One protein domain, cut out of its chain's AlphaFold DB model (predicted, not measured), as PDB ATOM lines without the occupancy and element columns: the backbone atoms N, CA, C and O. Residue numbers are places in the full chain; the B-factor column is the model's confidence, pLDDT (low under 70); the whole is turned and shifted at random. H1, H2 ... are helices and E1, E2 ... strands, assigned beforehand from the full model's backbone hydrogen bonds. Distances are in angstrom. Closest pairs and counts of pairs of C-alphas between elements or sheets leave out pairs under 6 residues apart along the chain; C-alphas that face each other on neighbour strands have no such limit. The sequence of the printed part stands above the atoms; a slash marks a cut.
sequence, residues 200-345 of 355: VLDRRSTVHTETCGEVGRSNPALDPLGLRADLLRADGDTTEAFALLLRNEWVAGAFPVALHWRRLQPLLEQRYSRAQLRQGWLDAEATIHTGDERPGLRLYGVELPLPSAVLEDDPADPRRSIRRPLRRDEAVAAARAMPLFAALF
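Overview. This is residues 200 to 345 of the 355 residues of an uncharacterized protein of Xanthomonadaceae bacterium SCN 69-320 (UniProt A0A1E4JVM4). A helical body makes one end of the long axis, and a narrow twisted sheet, E2 E1 E5 E6, makes the other, with the hairpin of E5 and E6 reaching to the far tip. In the body, the small hairpin of E3 and E4 has H2 beside E4 and H4 beside E3; H3 packs on H2 and H6, and H1 packs on H2. The printed part has 146 residues with six named helices and six named strands, in the order E1 E2 H1 H2 H3 H4 E3 E4 E5 E6 H5 H6. The class is mixed; the first sheet is mixed, E3 and E4 are antiparallel. The whole is compact, with a radius of gyration of the C-alphas of 16.3 A, yet elongated, spanning 55 by 34 by 27 A.

Arrangement. E1, residues 200 to 202, and E2, residues 209 to 211, form an antiparallel hairpin, with N 200 and O 210 at 3.1 A. H1, residues 224 to 234, touches H2, residues 238 to 253, at a shallow tilt of 23 degrees, opposite ways; their closest C-alphas, of Ala 229 and Ala 241, are 4.3 A apart. This is a helical hairpin. H3, residues 261 to 271, touches residues 242 to 249 of H2, opposite ways at a steep tilt of 37 degrees, only just past shallow; the closest C-alphas, of Glu 249 and Trp 261, are 6.4 A apart, and the two form a helical hairpin. H4 is residues 274 to 286. E3, residues 296 to 299, and E4, residues 302 to 305, form an antiparallel hairpin, with N 304 and O 297 at 2.8 A. The closest C-alphas of H4 and E3, of Ala 284 and Leu 299, are 4.9 A apart; those of H2 and E4, of Ala 243 and Val 302, 5.9 A. E5, residues 309 to 314, is parallel to E1, with N 311 and O 201 at 2.8 A. E6, residues 317 to 324, bends by 85 degrees at residue 320 and forms an antiparallel hairpin with E5, with N 310 and O 324 at 2.8 A. H5, residues 328 to 336, is near E3. H6, residues 339 to 344, touches H3 at a shallow tilt of 31 degrees, the same way; the closest C-alphas, of Trp 261 and Leu 340, are 5.0 A apart. In H1, H2, H4, H5 and H6 every O i to N i+4 pair is within hydrogen-bond range; in H3, 5 of 7 are.

Along the chain. E1 begins with C-alpha 200 at (111.569, 85.813, 119.129). H2 is 21.7 A long, H4 18.6 A, E6 15.6 A and H1 15.4 A. H6 ends with C-alpha 344 at (124.217, 106.035, 109.191).

Size, cuts and confidence. The two C-alphas farthest apart, of Asp 235 and Ala 316, are 56.8 A apart. The printed part has no cut. The link from E2 to H1, residues 212 to 223, is long. The mean pLDDT of the printed part is 76.3; residues 204 to 222, 251 to 260 and 292 to 293 are under 70.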
ATOM      1  N   VAL A 200     111.968  85.165 117.872       73.94
ATOM      2  CA  VAL A 200     111.569  85.813 119.129       73.94
ATOM      3  C   VAL A 200     112.731  86.610 119.710       73.94
ATOM      4  O   VAL A 200     113.896  86.223 119.594       73.94
ATOM      5  N   LEU A 201     112.410  87.728 120.357       75.38
ATOM      6  CA  LEU A 201     113.371  88.493 121.148       75.38
ATOM      7  C   LEU A 201     113.542  87.792 122.503       75.38
ATOM      8  O   LEU A 201     112.611  87.813 123.305       75.38
ATOM      9  N   ASP A 202     114.694  87.171 122.768       75.12
ATOM     10  CA  ASP A 202     114.961  86.487 124.042       75.12
ATOM     11  C   ASP A 202     115.715  87.411 125.002       75.12
ATOM     12  O   ASP A 202     116.866  87.788 124.771       75.12
ATOM     13  N   ARG A 203     115.061  87.775 126.105       72.56
ATOM     14  CA  ARG A 203     115.632  88.630 127.155       72.56
ATOM     15  C   ARG A 203     116.381  87.872 128.243       72.56
ATOM     16  O   ARG A 203     117.034  88.507 129.066       72.56
ATOM     17  N   ARG A 204     116.300  86.544 128.255       67.31
ATOM     18  CA  ARG A 204     116.977  85.679 129.234       67.31
ATOM     19  C   ARG A 204     118.438  85.448 128.853       67.31
ATOM     20  O   ARG A 204     119.280  85.172 129.704       67.31
ATOM     21  N   SER A 205     118.739  85.556 127.561       55.41
ATOM     22  CA  SER A 205     120.071  85.378 126.997       55.41
ATOM     23  C   SER A 205     120.769  86.726 126.788       55.41
ATOM     24  O   SER A 205     120.169  87.705 126.345       55.41
ATOM     25  N   THR A 206     122.080  86.770 127.039       46.75
ATOM     26  CA  THR A 206     122.950  87.884 126.608       46.75
ATOM     27  C   THR A 206     123.124  87.932 125.083       46.75
ATOM     28  O   THR A 206     123.672  88.895 124.550       46.75
ATOM     29  N   VAL A 207     122.649  86.903 124.371       44.72
ATOM     30  CA  VAL A 207     122.481  86.857 122.915       44.72
ATOM     31  C   VAL A 207     120.985  87.028 122.638       44.72
ATOM     32  O   VAL A 207     120.216  86.084 122.776       44.72
ATOM     33  N   HIS A 208     120.583  88.254 122.308       46.62
ATOM     34  CA  HIS A 208     119.222  88.786 122.462       46.62
ATOM     35  C   HIS A 208     118.096  88.171 121.600       46.62
ATOM     36  O   HIS A 208     116.965  88.656 121.655       46.62
ATOM     37  N   THR A 209     118.341  87.135 120.792       50.19
ATOM     38  CA  THR A 209     117.332  86.583 119.867       50.19
ATOM     39  C   THR A 209     117.511  85.082 119.653       50.19
ATOM     40  O   THR A 209     118.600  84.633 119.283       50.19
ATOM     41  N   GLU A 210     116.433  84.314 119.807       40.69
ATOM     42  CA  GLU A 210     116.371  82.902 119.416       40.69
ATOM     43  C   GLU A 210     115.521  82.760 118.144       40.69
ATOM     44  O   GLU A 210     114.376  83.216 118.079       40.69
ATOM     45  N   THR A 211     116.060  82.101 117.119       41.72
ATOM     46  CA  THR A 211     115.276  81.625 115.971       41.72
ATOM     47  C   THR A 211     114.826  80.194 116.206       41.72
ATOM     48  O   THR A 211     115.629  79.338 116.578       41.72
ATOM     49  N   CYS A 212     113.550  79.901 115.953       31.92
ATOM     50  CA  CYS A 212     113.070  78.525 115.894       31.92
ATOM     51  C   CYS A 212     113.483  77.907 114.547       31.92
ATOM     52  O   CYS A 212     112.775  78.040 113.555       31.92
ATOM     53  N   GLY A 213     114.648  77.259 114.521       33.44
ATOM     54  CA  GLY A 213     115.244  76.664 113.323       33.44
ATOM     55  C   GLY A 213     116.750  76.909 113.272       33.44
ATOM     56  O   GLY A 213     117.257  77.838 113.902       33.44
ATOM     57  N   GLU A 214     117.487  76.066 112.541       29.28
ATOM     58  CA  GLU A 214     118.901  76.317 112.249       29.28
ATOM     59  C   GLU A 214     119.017  77.581 111.380       29.28
ATOM     60  O   GLU A 214     119.075  77.500 110.152       29.28
ATOM     61  N   VAL A 215     119.097  78.765 111.995       33.66
ATOM     62  CA  VAL A 215     119.733  79.902 111.328       33.66
ATOM     63  C   VAL A 215     121.203  79.559 111.248       33.66
ATOM     64  O   VAL A 215     122.000  79.760 112.167       33.66
ATOM     65  N   GLY A 216     121.531  78.918 110.128       34.66
ATOM     66  CA  GLY A 216     122.890  78.649 109.736       34.66
ATOM     67  C   GLY A 216     123.634  79.966 109.812       34.66
ATOM     68  O   GLY A 216     123.318  80.896 109.073       34.66
ATOM     69  N   ARG A 217     124.609  80.034 110.720       40.47
ATOM     70  CA  ARG A 217     125.673  81.035 110.708       40.47
ATOM     71  C   ARG A 217     126.323  80.948 109.331       40.47
ATOM     72  O   ARG A 217     127.217  80.132 109.117       40.47
ATOM     73  N   SER A 218     125.776  81.668 108.362       42.50
ATOM     74  CA  SER A 218     126.253  81.620 106.995       42.50
ATOM     75  C   SER A 218     127.401  82.606 106.904       42.50
ATOM     76  O   SER A 218     127.344  83.725 107.400       42.50
ATOM     77  N   ASN A 219     128.505  82.114 106.368       52.69
ATOM     78  CA  ASN A 219     129.714  82.877 106.146       52.69
ATOM     79  C   ASN A 219     129.465  83.940 105.064       52.69
ATOM     80  O   ASN A 219     129.267  83.534 103.923       52.69
ATOM     81  N   PRO A 220     129.586  85.249 105.339       51.38
ATOM     82  CA  PRO A 220     129.420  86.296 104.322       51.38
ATOM     83  C   PRO A 220     130.350  86.178 103.102       51.38
ATOM     84  O   PRO A 220     130.007  86.628 102.006       51.38
ATOM     85  N   ALA A 221     131.518  85.536 103.237       56.16
ATOM     86  CA  ALA A 221     132.403  85.284 102.098       56.16
ATOM     87  C   ALA A 221     131.853  84.211 101.141       56.16
ATOM     88  O   ALA A 221     132.086  84.304  99.937       56.16
ATOM     89  N   LEU A 222     131.090  83.246 101.659       66.94
ATOM     90  CA  LEU A 222     130.391  82.204 100.899       66.94
ATOM     91  C   LEU A 222     128.870  82.399 100.964       66.94
ATOM     92  O   LEU A 222     128.137  81.433 100.779       66.94
ATOM     93  N   ASP A 223     128.394  83.608 101.261       74.12
ATOM     94  CA  ASP A 223     126.976  83.876 101.473       74.12
ATOM     95  C   ASP A 223     126.241  83.874 100.127       74.12
ATOM     96  O   ASP A 223     126.515  84.733  99.278       74.12
ATOM     97  N   PRO A 224     125.316  82.920  99.908       77.12
ATOM     98  CA  PRO A 224     124.550  82.853  98.673       77.12
ATOM     99  C   PRO A 224     123.729  84.123  98.418       77.12
ATOM    100  O   PRO A 224     123.596  84.534  97.265       77.12
ATOM    101  N   LEU A 225     123.222  84.782  99.465       78.06
ATOM    102  CA  LEU A 225     122.400  85.987  99.322       78.06
ATOM    103  C   LEU A 225     123.257  87.189  98.915       78.06
ATOM    104  O   LEU A 225     122.923  87.898  97.966       78.06
ATOM    105  N   GLY A 226     124.413  87.371  99.555       77.38
ATOM    106  CA  GLY A 226     125.411  88.358  99.154       77.38
ATOM    107  C   GLY A 226     125.897  88.158  97.717       77.38
ATOM    108  O   GLY A 226     125.998  89.129  96.973       77.38
ATOM    109  N   LEU A 227     126.144  86.911  97.293       79.94
ATOM    110  CA  LEU A 227     126.513  86.602  95.906       79.94
ATOM    111  C   LEU A 227     125.391  86.940  94.913       79.94
ATOM    112  O   LEU A 227     125.659  87.493  93.849       79.94
ATOM    113  N   ARG A 228     124.132  86.645  95.260       84.56
ATOM    114  CA  ARG A 228     122.975  87.011  94.435       84.56
ATOM    115  C   ARG A 228     122.833  88.521  94.295       84.56
ATOM    116  O   ARG A 228     122.582  89.001  93.196       84.56
ATOM    117  N   ALA A 229     123.016  89.268  95.379       80.94
ATOM    118  CA  ALA A 229     122.994  90.723  95.328       80.94
ATOM    119  C   ALA A 229     124.117  91.283  94.442       80.94
ATOM    120  O   ALA A 229     123.880  92.214  93.675       80.94
ATOM    121  N   ASP A 230     125.321  90.703  94.511       80.38
ATOM    122  CA  ASP A 230     126.441  91.085  93.645       80.38
ATOM    123  C   ASP A 230     126.087  90.862  92.151       80.38
ATOM    124  O   ASP A 230     126.362  91.730  91.323       80.38
ATOM    125  N   LEU A 231     125.403  89.758  91.814       84.25
ATOM    126  CA  LEU A 231     124.915  89.468  90.454       84.25
ATOM    127  C   LEU A 231     123.823  90.433  89.985       84.25
ATOM    128  O   LEU A 231     123.948  91.020  88.916       84.25
ATOM    129  N   LEU A 232     122.791  90.653  90.804       85.75
ATOM    130  CA  LEU A 232     121.705  91.588  90.494       85.75
ATOM    131  C   LEU A 232     122.243  92.998  90.215       85.75
ATOM    132  O   LEU A 232     121.802  93.664  89.283       85.75
ATOM    133  N   ARG A 233     123.260  93.440  90.971       81.44
ATOM    134  CA  ARG A 233     123.947  94.714  90.708       81.44
ATOM    135  C   ARG A 233     124.671  94.727  89.369       81.44
ATOM    136  O   ARG A 233     124.617  95.747  88.687       81.44
ATOM    137  N   ALA A 234     125.368  93.647  89.020       81.94
ATOM    138  CA  ALA A 234     126.079  93.537  87.748       81.94
ATOM    139  C   ALA A 234     125.114  93.564  86.548       81.94
ATOM    140  O   ALA A 234     125.430  94.181  85.534       81.94
ATOM    141  N   ASP A 235     123.918  92.992  86.709       83.12
ATOM    142  CA  ASP A 235     122.848  92.980  85.703       83.12
ATOM    143  C   ASP A 235     122.008  94.278  85.681       83.12
ATOM    144  O   ASP A 235     121.086  94.422  84.879       83.12
ATOM    145  N   GLY A 236     122.328  95.252  86.541       82.06
ATOM    146  CA  GLY A 236     121.669  96.561  86.597       82.06
ATOM    147  C   GLY A 236     120.432  96.637  87.501       82.06
ATOM    148  O   GLY A 236     119.907  97.734  87.709       82.06
ATOM    149  N   ASP A 237     120.003  95.533  88.117       85.06
ATOM    150  CA  ASP A 237     118.902  95.500  89.088       85.06
ATOM    151  C   ASP A 237     119.375  95.878  90.502       85.06
ATOM    152  O   ASP A 237     119.445  95.093  91.453       85.06
ATOM    153  N   THR A 238     119.743  97.149  90.643       82.25
ATOM    154  CA  THR A 238     120.249  97.700  91.907       82.25
ATOM    155  C   THR A 238     119.183  97.794  92.999       82.25
ATOM    156  O   THR A 238     119.533  97.844  94.179       82.25
ATOM    157  N   THR A 239     117.894  97.811  92.639       84.50
ATOM    158  CA  THR A 239     116.793  97.877  93.612       84.50
ATOM    159  C   THR A 239     116.559  96.523  94.262       84.50
ATOM    160  O   THR A 239     116.497  96.465  95.490       84.50
ATOM    161  N   GLU A 240     116.513  95.445  93.480       84.12
ATOM    162  CA  GLU A 240     116.360  94.099  94.036       84.12
ATOM    163  C   GLU A 240     117.593  93.695  94.851       84.12
ATOM    164  O   GLU A 240     117.474  93.190  95.968       84.12
ATOM    165  N   ALA A 241     118.799  94.018  94.365       83.06
ATOM    166  CA  ALA A 241     120.027  93.783  95.121       83.06
ATOM    167  C   ALA A 241     120.032  94.505  96.478       83.06
ATOM    168  O   ALA A 241     120.463  93.948  97.490       83.06
ATOM    169  N   PHE A 242     119.553  95.751  96.497       86.00
ATOM    170  CA  PHE A 242     119.405  96.532  97.718       86.00
ATOM    171  C   PHE A 242     118.399  95.888  98.679       86.00
ATOM    172  O   PHE A 242     118.721  95.707  99.853       86.00
ATOM    173  N   ALA A 243     117.214  95.514  98.189       85.06
ATOM    174  CA  ALA A 243     116.177  94.889  99.004       85.06
ATOM    175  C   ALA A 243     116.656  93.573  99.625       85.06
ATOM    176  O   ALA A 243     116.465  93.347 100.823       85.06
ATOM    177  N   LEU A 244     117.348  92.747  98.837       82.50
ATOM    178  CA  LEU A 244     117.912  91.483  99.290       82.50
ATOM    179  C   LEU A 244     118.949  91.678 100.402       82.50
ATOM    180  O   LEU A 244     118.855  91.045 101.454       82.50
ATOM    181  N   LEU A 245     119.915  92.578 100.192       80.88
ATOM    182  CA  LEU A 245     120.935  92.877 101.199       80.88
ATOM    183  C   LEU A 245     120.310  93.448 102.473       80.88
ATOM    184  O   LEU A 245     120.727  93.068 103.563       80.88
ATOM    185  N   LEU A 246     119.314  94.331 102.350       84.75
ATOM    186  CA  LEU A 246     118.672  94.965 103.499       84.75
ATOM    187  C   LEU A 246     117.881  93.955 104.336       84.75
ATOM    188  O   LEU A 246     118.003  93.964 105.556       84.75
ATOM    189  N   ARG A 247     117.127  93.051 103.699       80.56
ATOM    190  CA  ARG A 247     116.428  91.956 104.393       80.56
ATOM    191  C   ARG A 247     117.404  91.023 105.098       80.56
ATOM    192  O   ARG A 247     117.166  90.650 106.244       80.56
ATOM    193  N   ASN A 248     118.508  90.674 104.439       76.06
ATOM    194  CA  ASN A 248     119.504  89.796 105.038       76.06
ATOM    195  C   ASN A 248     120.210  90.469 106.221       76.06
ATOM    196  O   ASN A 248     120.355  89.857 107.271       76.06
ATOM    197  N   GLU A 249     120.581  91.748 106.094       76.00
ATOM    198  CA  GLU A 249     121.136  92.526 107.208       76.00
ATOM    199  C   GLU A 249     120.145  92.652 108.360       76.00
ATOM    200  O   GLU A 249     120.541  92.584 109.517       76.00
ATOM    201  N   TRP A 250     118.861  92.822 108.060       76.81
ATOM    202  CA  TRP A 250     117.808  92.911 109.060       76.81
ATOM    203  C   TRP A 250     117.669  91.618 109.871       76.81
ATOM    204  O   TRP A 250     117.725  91.650 111.100       76.81
ATOM    205  N   VAL A 251     117.566  90.472 109.195       67.25
ATOM    206  CA  VAL A 251     117.501  89.158 109.856       67.25
ATOM    207  C   VAL A 251     118.815  88.838 110.572       67.25
ATOM    208  O   VAL A 251     118.799  88.292 111.671       67.25
ATOM    209  N   ALA A 252     119.959  89.208 109.994       61.84
ATOM    210  CA  ALA A 252     121.259  89.024 110.625       61.84
ATOM    211  C   ALA A 252     121.465  89.957 111.828       61.84
ATOM    212  O   ALA A 252     122.145  89.551 112.759       61.84
ATOM    213  N   GLY A 253     120.881  91.162 111.824       55.78
ATOM    214  CA  GLY A 253     120.932  92.197 112.873       55.78
ATOM    215  C   GLY A 253     120.318  91.771 114.198       55.78
ATOM    216  O   GLY A 253     120.734  92.252 115.250       55.78
ATOM    217  N   ALA A 254     119.391  90.814 114.149       52.28
ATOM    218  CA  ALA A 254     118.926  90.067 115.311       52.28
ATOM    219  C   ALA A 254     120.092  89.371 116.040       52.28
ATOM    220  O   ALA A 254     120.138  89.305 117.265       52.28
ATOM    221  N   PHE A 255     121.094  88.923 115.284       47.88
ATOM    222  CA  PHE A 255     122.282  88.255 115.785       47.88
ATOM    223  C   PHE A 255     123.470  89.230 115.884       47.88
ATOM    224  O   PHE A 255     123.649  90.110 115.045       47.88
ATOM    225  N   PRO A 256     124.385  89.055 116.853       41.69
ATOM    226  CA  PRO A 256     125.575  89.905 117.019       41.69
ATOM    227  C   PRO A 256     126.635  89.776 115.893       41.69
ATOM    228  O   PRO A 256     127.819  90.043 116.117       41.69
ATOM    229  N   VAL A 257     126.239  89.334 114.693       49.12
ATOM    230  CA  VAL A 257     127.093  88.982 113.545       49.12
ATOM    231  C   VAL A 257     126.578  89.615 112.235       49.12
ATOM    232  O   VAL A 257     126.903  89.137 111.155       49.12
ATOM    233  N   ALA A 258     125.772  90.681 112.281       50.69
ATOM    234  CA  ALA A 258     125.309  91.363 111.065       50.69
ATOM    235  C   ALA A 258     126.429  92.187 110.403       50.69
ATOM    236  O   ALA A 258     127.107  92.987 111.057       50.69
ATOM    237  N   LEU A 259     126.690  91.921 109.118       57.91
ATOM    238  CA  LEU A 259     127.934  92.302 108.425       57.91
ATOM    239  C   LEU A 259     127.705  92.918 107.034       57.91
ATOM    240  O   LEU A 259     128.644  93.433 106.426       57.91
ATOM    241  N   HIS A 260     126.475  92.914 106.519       67.62
ATOM    242  CA  HIS A 260     126.138  93.469 105.207       67.62
ATOM    243  C   HIS A 260     125.900  94.978 105.243       67.62
ATOM    244  O   HIS A 260     125.941  95.606 104.180       67.62
ATOM    245  N   TRP A 261     125.745  95.596 106.424       72.12
ATOM    246  CA  TRP A 261     125.612  97.053 106.543       72.12
ATOM    247  C   TRP A 261     126.748  97.808 105.841       72.12
ATOM    248  O   TRP A 261     126.507  98.866 105.277       72.12
ATOM    249  N   ARG A 262     127.964  97.247 105.773       70.50
ATOM    250  CA  ARG A 262     129.109  97.869 105.077       70.50
ATOM    251  C   ARG A 262     128.961  97.907 103.562       70.50
ATOM    252  O   ARG A 262     129.542  98.766 102.907       70.50
ATOM    253  N   ARG A 263     128.209  96.960 102.995       71.25
ATOM    254  CA  ARG A 263     127.848  96.957 101.570       71.25
ATOM    255  C   ARG A 263     126.619  97.831 101.327       71.25
ATOM    256  O   ARG A 263     126.542  98.486 100.295       71.25
ATOM    257  N   LEU A 264     125.687  97.857 102.281       80.25
ATOM    258  CA  LEU A 264     124.452  98.638 102.213       80.25
ATOM    259  C   LEU A 264     124.666 100.138 102.400       80.25
ATOM    260  O   LEU A 264     124.058 100.916 101.678       80.25
ATOM    261  N   GLN A 265     125.514 100.550 103.342       84.31
ATOM    262  CA  GLN A 265     125.730 101.956 103.673       84.31
ATOM    263  C   GLN A 265     126.189 102.760 102.448       84.31
ATOM    264  O   GLN A 265     125.505 103.724 102.117       84.31
ATOM    265  N   PRO A 266     127.238 102.361 101.701       81.19
ATOM    266  CA  PRO A 266     127.640 103.104 100.510       81.19
ATOM    267  C   PRO A 266     126.543 103.143  99.440       81.19
ATOM    268  O   PRO A 266     126.397 104.150  98.757       81.19
ATOM    269  N   LEU A 267     125.749 102.073  99.296       81.56
ATOM    270  CA  LEU A 267     124.621 102.041  98.354       81.56
ATOM    271  C   LEU A 267     123.512 103.019  98.761       81.56
ATOM    272  O   LEU A 267     122.931 103.693  97.912       81.56
ATOM    273  N   LEU A 268     123.236 103.112 100.061       87.12
ATOM    274  CA  LEU A 268     122.273 104.044 100.633       87.12
ATOM    275  C   LEU A 268     122.745 105.492 100.493       87.12
ATOM    276  O   LEU A 268     121.980 106.330 100.030       87.12
ATOM    277  N   GLU A 269     124.003 105.773 100.824       87.50
ATOM    278  CA  GLU A 269     124.605 107.108 100.728       87.50
ATOM    279  C   GLU A 269     124.759 107.589  99.276       87.50
ATOM    280  O   GLU A 269     124.698 108.788  99.016       87.50
ATOM    281  N   GLN A 270     124.908 106.674  98.313       86.44
ATOM    282  CA  GLN A 270     124.874 107.001  96.881       86.44
ATOM    283  C   GLN A 270     123.466 107.351  96.390       86.44
ATOM    284  O   GLN A 270     123.316 108.179  95.491       86.44
ATOM    285  N   ARG A 271     122.435 106.702  96.942       86.50
ATOM    286  CA  ARG A 271     121.045 106.821  96.477       86.50
ATOM    287  C   ARG A 271     120.262 107.926  97.185       86.50
ATOM    288  O   ARG A 271     119.327 108.472  96.600       86.50
ATOM    289  N   TYR A 272     120.617 108.248  98.423       89.94
ATOM    290  CA  TYR A 272     119.854 109.142  99.285       89.94
ATOM    291  C   TYR A 272     120.765 110.168  99.960       89.94
ATOM    292  O   TYR A 272     121.817 109.844 100.505       89.94
ATOM    293  N   SER A 273     120.320 111.424  99.996       91.44
ATOM    294  CA  SER A 273     120.936 112.440 100.851       91.44
ATOM    295  C   SER A 273     120.772 112.087 102.334       91.44
ATOM    296  O   SER A 273     119.837 111.388 102.726       91.44
ATOM    297  N   ARG A 274     121.621 112.656 103.201       89.75
ATOM    298  CA  ARG A 274     121.531 112.457 104.660       89.75
ATOM    299  C   ARG A 274     120.148 112.804 105.231       89.75
ATOM    300  O   ARG A 274     119.675 112.123 106.136       89.75
ATOM    301  N   ALA A 275     119.484 113.827 104.686       89.75
ATOM    302  CA  ALA A 275     118.122 114.192 105.075       89.75
ATOM    303  C   ALA A 275     117.092 113.123 104.666       89.75
ATOM    304  O   ALA A 275     116.235 112.768 105.470       89.75
ATOM    305  N   GLN A 276     117.206 112.565 103.456       92.38
ATOM    306  CA  GLN A 276     116.333 111.481 102.985       92.38
ATOM    307  C   GLN A 276     116.556 110.180 103.760       92.38
ATOM    308  O   GLN A 276     115.586 109.506 104.087       92.38
ATOM    309  N   LEU A 277     117.808 109.847 104.092       91.69
ATOM    310  CA  LEU A 277     118.127 108.703 104.949       91.69
ATOM    311  C   LEU A 277     117.452 108.848 106.314       91.69
ATOM    312  O   LEU A 277     116.760 107.949 106.784       91.69
ATOM    313  N   ARG A 278     117.593 110.028 106.925       91.06
ATOM    314  CA  ARG A 278     116.956 110.337 108.203       91.06
ATOM    315  C   ARG A 278     115.432 110.223 108.135       91.06
ATOM    316  O   ARG A 278     114.845 109.562 108.988       91.06
ATOM    317  N   GLN A 279     114.805 110.841 107.136       91.50
ATOM    318  CA  GLN A 279     113.353 110.779 106.973       91.50
ATOM    319  C   GLN A 279     112.880 109.342 106.741       91.50
ATOM    320  O   GLN A 279     111.941 108.907 107.392       91.50
ATOM    321  N   GLY A 280     113.577 108.576 105.897       90.88
ATOM    322  CA  GLY A 280     113.229 107.182 105.627       90.88
ATOM    323  C   GLY A 280     113.271 106.294 106.871       90.88
ATOM    324  O   GLY A 280     112.479 105.362 106.970       90.88
ATOM    325  N   TRP A 281     114.138 106.597 107.843       91.81
ATOM    326  CA  TRP A 281     114.153 105.886 109.124       91.81
ATOM    327  C   TRP A 281     112.992 106.283 110.043       91.81
ATOM    328  O   TRP A 281     112.381 105.419 110.668       91.81
ATOM    329  N   LEU A 282     112.649 107.572 110.100       91.50
ATOM    330  CA  LEU A 282     111.477 108.051 110.844       91.50
ATOM    331  C   LEU A 282     110.174 107.481 110.260       91.50
ATOM    332  O   LEU A 282     109.303 107.031 111.005       91.50
ATOM    333  N   ASP A 283     110.069 107.428 108.932       92.00
ATOM    334  CA  ASP A 283     108.947 106.802 108.230       92.00
ATOM    335  C   ASP A 283     108.882 105.301 108.541       92.00
ATOM    336  O   ASP A 283     107.807 104.760 108.805       92.00
ATOM    337  N   ALA A 284     110.033 104.626 108.586       91.38
ATOM    338  CA  ALA A 284     110.109 103.221 108.961       91.38
ATOM    339  C   ALA A 284     109.581 102.980 110.382       91.38
ATOM    340  O   ALA A 284     108.745 102.097 110.582       91.38
ATOM    341  N   GLU A 285     109.976 103.810 111.353       91.56
ATOM    342  CA  GLU A 285     109.443 103.761 112.719       91.56
ATOM    343  C   GLU A 285     107.931 104.014 112.762       91.56
ATOM    344  O   GLU A 285     107.222 103.372 113.538       91.56
ATOM    345  N   ALA A 286     107.407 104.901 111.910       89.50
ATOM    346  CA  ALA A 286     105.972 105.144 111.794       89.50
ATOM    347  C   ALA A 286     105.218 103.905 111.276       89.50
ATOM    348  O   ALA A 286     104.143 103.591 111.794       89.50
ATOM    349  N   THR A 287     105.811 103.159 110.339       90.19
ATOM    350  CA  THR A 287     105.210 101.969 109.702       90.19
ATOM    351  C   THR A 287     105.218 100.698 110.555       90.19
ATOM    352  O   THR A 287     104.647  99.697 110.129       90.19
ATOM    353  N   ILE A 288     105.839 100.715 111.741       89.19
ATOM    354  CA  ILE A 288     105.904  99.545 112.626       89.19
ATOM    355  C   ILE A 288     104.497  99.022 112.942       89.19
ATOM    356  O   ILE A 288     103.662  99.741 113.504       89.19
ATOM    357  N   HIS A 289     104.288  97.741 112.654       87.31
ATOM    358  CA  HIS A 289     103.124  96.956 113.042       87.31
ATOM    359  C   HIS A 289     103.578  95.771 113.907       87.31
ATOM    360  O   HIS A 289     104.526  95.081 113.548       87.31
ATOM    361  N   THR A 290     102.924  95.539 115.049       79.50
ATOM    362  CA  THR A 290     103.302  94.495 116.026       79.50
ATOM    363  C   THR A 290     102.204  93.443 116.260       79.50
ATOM    364  O   THR A 290     102.262  92.728 117.254       79.50
ATOM    365  N   GLY A 291     101.176  93.387 115.400       73.38
ATOM    366  CA  GLY A 291     100.040  92.460 115.527       73.38
ATOM    367  C   GLY A 291     100.337  91.014 115.102       73.38
ATOM    368  O   GLY A 291     101.377  90.734 114.507       73.38
ATOM    369  N   ASP A 292      99.390  90.112 115.395       60.84
ATOM    370  CA  ASP A 292      99.600  88.653 115.478       60.84
ATOM    371  C   ASP A 292      99.868  87.924 114.150       60.84
ATOM    372  O   ASP A 292     100.399  86.814 114.171       60.84
ATOM    373  N   GLU A 293      99.539  88.506 112.992       65.56
ATOM    374  CA  GLU A 293      99.707  87.781 111.724       65.56
ATOM    375  C   GLU A 293     101.057  88.051 111.050       65.56
ATOM    376  O   GLU A 293     101.669  87.103 110.555       65.56
ATOM    377  N   ARG A 294     101.553  89.303 111.038       71.31
ATOM    378  CA  ARG A 294     102.850  89.690 110.436       71.31
ATOM    379  C   ARG A 294     103.403  90.986 111.043       71.31
ATOM    380  O   ARG A 294     103.164  92.065 110.496       71.31
ATOM    381  N   PRO A 295     104.139  90.922 112.161       81.56
ATOM    382  CA  PRO A 295     104.814  92.097 112.676       81.56
ATOM    383  C   PRO A 295     105.958  92.489 111.736       81.56
ATOM    384  O   PRO A 295     106.719  91.645 111.262       81.56
ATOM    385  N   GLY A 296     106.093  93.780 111.457       88.00
ATOM    386  CA  GLY A 296     107.069  94.268 110.492       88.00
ATOM    387  C   GLY A 296     107.152  95.783 110.416       88.00
ATOM    388  O   GLY A 296     106.390  96.507 111.060       88.00
ATOM    389  N   LEU A 297     108.107  96.252 109.624       90.38
ATOM    390  CA  LEU A 297     108.291  97.658 109.287       90.38
ATOM    391  C   LEU A 297     108.714  97.806 107.829       90.38
ATOM    392  O   LEU A 297     109.200  96.857 107.212       90.38
ATOM    393  N   ARG A 298     108.547  99.002 107.268       90.88
ATOM    394  CA  ARG A 298     108.972  99.319 105.905       90.88
ATOM    395  C   ARG A 298     110.114 100.324 105.925       90.88
ATOM    396  O   ARG A 298     109.898 101.495 106.207       90.88
ATOM    397  N   LEU A 299     111.312  99.886 105.550       90.50
ATOM    398  CA  LEU A 299     112.507 100.727 105.492       90.50
ATOM    399  C   LEU A 299     112.943 100.916 104.036       90.50
ATOM    400  O   LEU A 299     113.217  99.946 103.333       90.50
ATOM    401  N   TYR A 300     112.969 102.166 103.565       89.62
ATOM    402  CA  TYR A 300     113.313 102.525 102.177       89.62
ATOM    403  C   TYR A 300     112.541 101.724 101.108       89.62
ATOM    404  O   TYR A 300     113.090 101.348 100.073       89.62
ATOM    405  N   GLY A 301     111.259 101.449 101.372       85.81
ATOM    406  CA  GLY A 301     110.381 100.685 100.478       85.81
ATOM    407  C   GLY A 301     110.469  99.162 100.624       85.81
ATOM    408  O   GLY A 301     109.695  98.461  99.980       85.81
ATOM    409  N   VAL A 302     111.348  98.647 101.487       88.25
ATOM    410  CA  VAL A 302     111.530  97.211 101.734       88.25
ATOM    411  C   VAL A 302     110.799  96.812 103.009       88.25
ATOM    412  O   VAL A 302     110.986  97.434 104.054       88.25
ATOM    413  N   GLU A 303     109.964  95.780 102.930       87.94
ATOM    414  CA  GLU A 303     109.293  95.197 104.094       87.94
ATOM    415  C   GLU A 303     110.251  94.277 104.859       87.94
ATOM    416  O   GLU A 303     110.885  93.399 104.268       87.94
ATOM    417  N   LEU A 304     110.374  94.523 106.164       85.69
ATOM    418  CA  LEU A 304     111.301  93.859 107.073       85.69
ATOM    419  C   LEU A 304     110.519  93.228 108.241       85.69
ATOM    420  O   LEU A 304     109.782  93.943 108.926       85.69
ATOM    421  N   PRO A 305     110.652  91.908 108.482       82.75
ATOM    422  CA  PRO A 305     109.861  91.198 109.489       82.75
ATOM    423  C   PRO A 305     110.379  91.441 110.912       82.75
ATOM    424  O   PRO A 305     111.542  91.180 111.205       82.75
ATOM    425  N   LEU A 306     109.526  91.872 111.835       80.69
ATOM    426  CA  LEU A 306     109.877  92.027 113.252       80.69
ATOM    427  C   LEU A 306     109.760  90.691 114.015       80.69
ATOM    428  O   LEU A 306     109.107  89.767 113.524       80.69
ATOM    429  N   PRO A 307     110.359  90.575 115.221       78.50
ATOM    430  CA  PRO A 307     110.117  89.429 116.090       78.50
ATOM    431  C   PRO A 307     108.621  89.236 116.349       78.50
ATOM    432  O   PRO A 307     107.902  90.203 116.607       78.50
ATOM    433  N   SER A 308     108.162  87.986 116.348       78.06
ATOM    434  CA  SER A 308     106.751  87.665 116.597       78.06
ATOM    435  C   SER A 308     106.363  87.743 118.072       78.06
ATOM    436  O   SER A 308     105.196  87.939 118.398       78.06
ATOM    437  N   ALA A 309     107.334  87.609 118.975       80.94
ATOM    438  CA  ALA A 309     107.119  87.698 120.412       80.94
ATOM    439  C   ALA A 309     108.407  88.069 121.157       80.94
ATOM    440  O   ALA A 309     109.514  87.978 120.620       80.94
ATOM    441  N   VAL A 310     108.244  88.427 122.428       83.62
ATOM    442  CA  VAL A 310     109.321  88.526 123.416       83.62
ATOM    443  C   VAL A 310     109.241  87.324 124.349       83.62
ATOM    444  O   VAL A 310     108.163  87.008 124.856       83.62
ATOM    445  N   LEU A 311     110.378  86.667 124.560       84.38
ATOM    446  CA  LEU A 311     110.578  85.596 125.524       84.38
ATOM    447  C   LEU A 311     111.326  86.160 126.736       84.38
ATOM    448  O   LEU A 311     112.414  86.720 126.602       84.38
ATOM    449  N   GLU A 312     110.730  86.042 127.916       85.50
ATOM    450  CA  GLU A 312     111.286  86.555 129.172       85.50
ATOM    451  C   GLU A 312     110.956  85.613 130.338       85.50
ATOM    452  O   GLU A 312     110.109  84.723 130.203       85.50
ATOM    453  N   ASP A 313     111.667  85.756 131.458       84.19
ATOM    454  CA  ASP A 313     111.403  84.959 132.659       84.19
ATOM    455  C   ASP A 313     110.029  85.299 133.238       84.19
ATOM    456  O   ASP A 313     109.609  86.459 133.245       84.19
ATOM    457  N   ASP A 314     109.319  84.279 133.719       83.50
ATOM    458  CA  ASP A 314     108.038  84.473 134.384       83.50
ATOM    459  C   ASP A 314     108.279  85.181 135.733       83.50
ATOM    460  O   ASP A 314     108.956  84.625 136.606       83.50
ATOM    461  N   PRO A 315     107.727  86.388 135.955       81.25
ATOM    462  CA  PRO A 315     107.907  87.098 137.217       81.25
ATOM    463  C   PRO A 315     107.307  86.348 138.417       81.25
ATOM    464  O   PRO A 315     107.690  86.627 139.555       81.25
ATOM    465  N   ALA A 316     106.384  85.405 138.190       85.56
ATOM    466  CA  ALA A 316     105.802  84.562 139.231       85.56
ATOM    467  C   ALA A 316     106.591  83.261 139.483       85.56
ATOM    468  O   ALA A 316     106.444  82.664 140.551       85.56
ATOM    469  N   ASP A 317     107.424  82.819 138.535       83.31
ATOM    470  CA  ASP A 317     108.256  81.618 138.659       83.31
ATOM    471  C   ASP A 317     109.551  81.757 137.834       83.31
ATOM    472  O   ASP A 317     109.548  81.496 136.632       83.31
ATOM    473  N   PRO A 318     110.700  82.061 138.467       76.00
ATOM    474  CA  PRO A 318     111.981  82.225 137.774       76.00
ATOM    475  C   PRO A 318     112.480  80.983 137.016       76.00
ATOM    476  O   PRO A 318     113.487  81.054 136.317       76.00
ATOM    477  N   ARG A 319     111.842  79.814 137.184       78.75
ATOM    478  CA  ARG A 319     112.153  78.588 136.425       78.75
ATOM    479  C   ARG A 319     111.299  78.439 135.166       78.75
ATOM    480  O   ARG A 319     111.475  77.467 134.430       78.75
ATOM    481  N   ARG A 320     110.361  79.356 134.930       81.44
ATOM    482  CA  ARG A 320     109.465  79.381 133.776       81.44
ATOM    483  C   ARG A 320     109.753  80.591 132.906       81.44
ATOM    484  O   ARG A 320     110.279  81.602 133.355       81.44
ATOM    485  N   SER A 321     109.386  80.472 131.639       83.44
ATOM    486  CA  SER A 321     109.491  81.564 130.679       83.44
ATOM    487  C   SER A 321     108.144  81.791 130.021       83.44
ATOM    488  O   SER A 321     107.430  80.837 129.702       83.44
ATOM    489  N   ILE A 322     107.817  83.059 129.813       86.75
ATOM    490  CA  ILE A 322     106.576  83.499 129.186       86.75
ATOM    491  C   ILE A 322     106.868  84.123 127.826       86.75
ATOM    492  O   ILE A 322     107.917  84.727 127.605       86.75
ATOM    493  N   ARG A 323     105.915  83.967 126.905       86.69
ATOM    494  CA  ARG A 323     105.910  84.654 125.613       86.69
ATOM    495  C   ARG A 323     104.836  85.722 125.634       86.69
ATOM    496  O   ARG A 323     103.693  85.429 125.979       86.69
ATOM    497  N   ARG A 324     105.189  86.935 125.226       87.25
ATOM    498  CA  ARG A 324     104.234  88.036 125.069       87.25
ATOM    499  C   ARG A 324     104.426  88.763 123.738       87.25
ATOM    500  O   ARG A 324     105.520  88.692 123.176       87.25
ATOM    501  N   PRO A 325     103.409  89.498 123.257       85.75
ATOM    502  CA  PRO A 325     103.552  90.331 122.071       85.75
ATOM    503  C   PRO A 325     104.688  91.352 122.210       85.75
ATOM    504  O   PRO A 325     104.961  91.876 123.301       85.75
ATOM    505  N   LEU A 326     105.336  91.634 121.081       84.31
ATOM    506  CA  LEU A 326     106.330  92.693 120.960       84.31
ATOM    507  C   LEU A 326     105.645  94.055 121.106       84.31
ATOM    508  O   LEU A 326     104.656  94.338 120.431       84.31
ATOM    509  N   ARG A 327     106.166  94.919 121.979       87.69
ATOM    510  CA  ARG A 327     105.662  96.293 122.099       87.69
ATOM    511  C   ARG A 327     106.308  97.200 121.054       87.69
ATOM    512  O   ARG A 327     107.404  96.933 120.563       87.69
ATOM    513  N   ARG A 328     105.637  98.305 120.711       87.56
ATOM    514  CA  ARG A 328     106.126  99.249 119.691       87.56
ATOM    515  C   ARG A 328     107.483  99.858 120.057       87.56
ATOM    516  O   ARG A 328     108.343  99.961 119.193       87.56
ATOM    517  N   ASP A 329     107.682 100.244 121.313       86.44
ATOM    518  CA  ASP A 329     108.958 100.766 121.821       86.44
ATOM    519  C   ASP A 329     110.090  99.738 121.693       86.44
ATOM    520  O   ASP A 329     111.207 100.084 121.317       86.44
ATOM    521  N   GLU A 330     109.790  98.458 121.913       84.81
ATOM    522  CA  GLU A 330     110.744  97.356 121.751       84.81
ATOM    523  C   GLU A 330     111.086  97.106 120.282       84.81
ATOM    524  O   GLU A 330     112.246  96.862 119.955       84.81
ATOM    525  N   ALA A 331     110.104  97.225 119.386       83.88
ATOM    526  CA  ALA A 331     110.324  97.168 117.945       83.88
ATOM    527  C   ALA A 331     111.198  98.332 117.446       83.88
ATOM    528  O   ALA A 331     112.118  98.113 116.656       83.88
ATOM    529  N   VAL A 332     110.964  99.555 117.937       86.56
ATOM    530  CA  VAL A 332     111.812 100.725 117.636       86.56
ATOM    531  C   VAL A 332     113.229 100.505 118.160       86.56
ATOM    532  O   VAL A 332     114.194 100.728 117.431       86.56
ATOM    533  N   ALA A 333     113.372 100.030 119.400       82.69
ATOM    534  CA  ALA A 333     114.676  99.736 119.983       82.69
ATOM    535  C   ALA A 333     115.436  98.674 119.171       82.69
ATOM    536  O   ALA A 333     116.616  98.862 118.892       82.69
ATOM    537  N   ALA A 334     114.760  97.608 118.728       78.50
ATOM    538  CA  ALA A 334     115.351  96.588 117.865       78.50
ATOM    539  C   ALA A 334     115.796  97.165 116.508       78.50
ATOM    540  O   ALA A 334     116.915  96.908 116.070       78.50
ATOM    541  N   ALA A 335     114.969  98.007 115.876       81.75
ATOM    542  CA  ALA A 335     115.321  98.665 114.617       81.75
ATOM    543  C   ALA A 335     116.540  99.597 114.761       81.75
ATOM    544  O   ALA A 335     117.412  99.627 113.893       81.75
ATOM    545  N   ARG A 336     116.634 100.341 115.869       84.19
ATOM    546  CA  ARG A 336     117.775 101.227 116.164       84.19
ATOM    547  C   ARG A 336     119.025 100.478 116.633       84.19
ATOM    548  O   ARG A 336     120.124 101.010 116.518       84.19
ATOM    549  N   ALA A 337     118.882  99.254 117.137       76.94
ATOM    550  CA  ALA A 337     120.006  98.408 117.538       76.94
ATOM    551  C   ALA A 337     120.779  97.819 116.342       76.94
ATOM    552  O   ALA A 337     121.867  97.272 116.526       76.94
ATOM    553  N   MET A 338     120.251  97.936 115.120       76.00
ATOM    554  CA  MET A 338     120.948  97.483 113.920       76.00
ATOM    555  C   MET A 338     122.288  98.206 113.731       76.00
ATOM    556  O   MET A 338     122.329  99.438 113.786       76.00
ATOM    557  N   PRO A 339     123.365  97.496 113.349       76.12
ATOM    558  CA  PRO A 339     124.630  98.132 112.979       76.12
ATOM    559  C   PRO A 339     124.483  99.185 111.873       76.12
ATOM    560  O   PRO A 339     125.146 100.219 111.912       76.12
ATOM    561  N   LEU A 340     123.562  98.963 110.926       81.25
ATOM    562  CA  LEU A 340     123.252  99.931 109.875       81.25
ATOM    563  C   LEU A 340     122.752 101.276 110.428       81.25
ATOM    564  O   LEU A 340     123.112 102.316 109.886       81.25
ATOM    565  N   PHE A 341     121.963 101.278 111.508       85.50
ATOM    566  CA  PHE A 341     121.491 102.514 112.138       85.50
ATOM    567  C   PHE A 341     122.660 103.325 112.699       85.50
ATOM    568  O   PHE A 341     122.818 104.496 112.363       85.50
ATOM    569  N   ALA A 342     123.511 102.682 113.502       81.94
ATOM    570  CA  ALA A 342     124.682 103.321 114.098       81.94
ATOM    571  C   ALA A 342     125.669 103.833 113.035       81.94
ATOM    572  O   ALA A 342     126.275 104.888 113.209       81.94
ATOM    573  N   ALA A 343     125.804 103.111 111.917       80.62
ATOM    574  CA  ALA A 343     126.659 103.510 110.805       80.62
ATOM    575  C   ALA A 343     126.149 104.765 110.073       80.62
ATOM    576  O   ALA A 343     126.948 105.625 109.706       80.62
ATOM    577  N   LEU A 344     124.832 104.887 109.873       85.50
ATOM    578  CA  LEU A 344     124.217 106.035 109.191       85.50
ATOM    579  C   LEU A 344     124.028 107.247 110.117       85.50
ATOM    580  O   LEU A 344     124.072 108.395 109.663       85.50
ATOM    581  N   PHE A 345     123.812 107.002 111.410       88.38
ATOM    582  CA  PHE A 345     123.490 108.018 112.412       88.38
ATOM    583  C   PHE A 345     124.364 107.853 113.667       88.38
ATOM    584  O   PHE A 345     123.848 107.509 114.732       88.38
TER     585      PHE A 345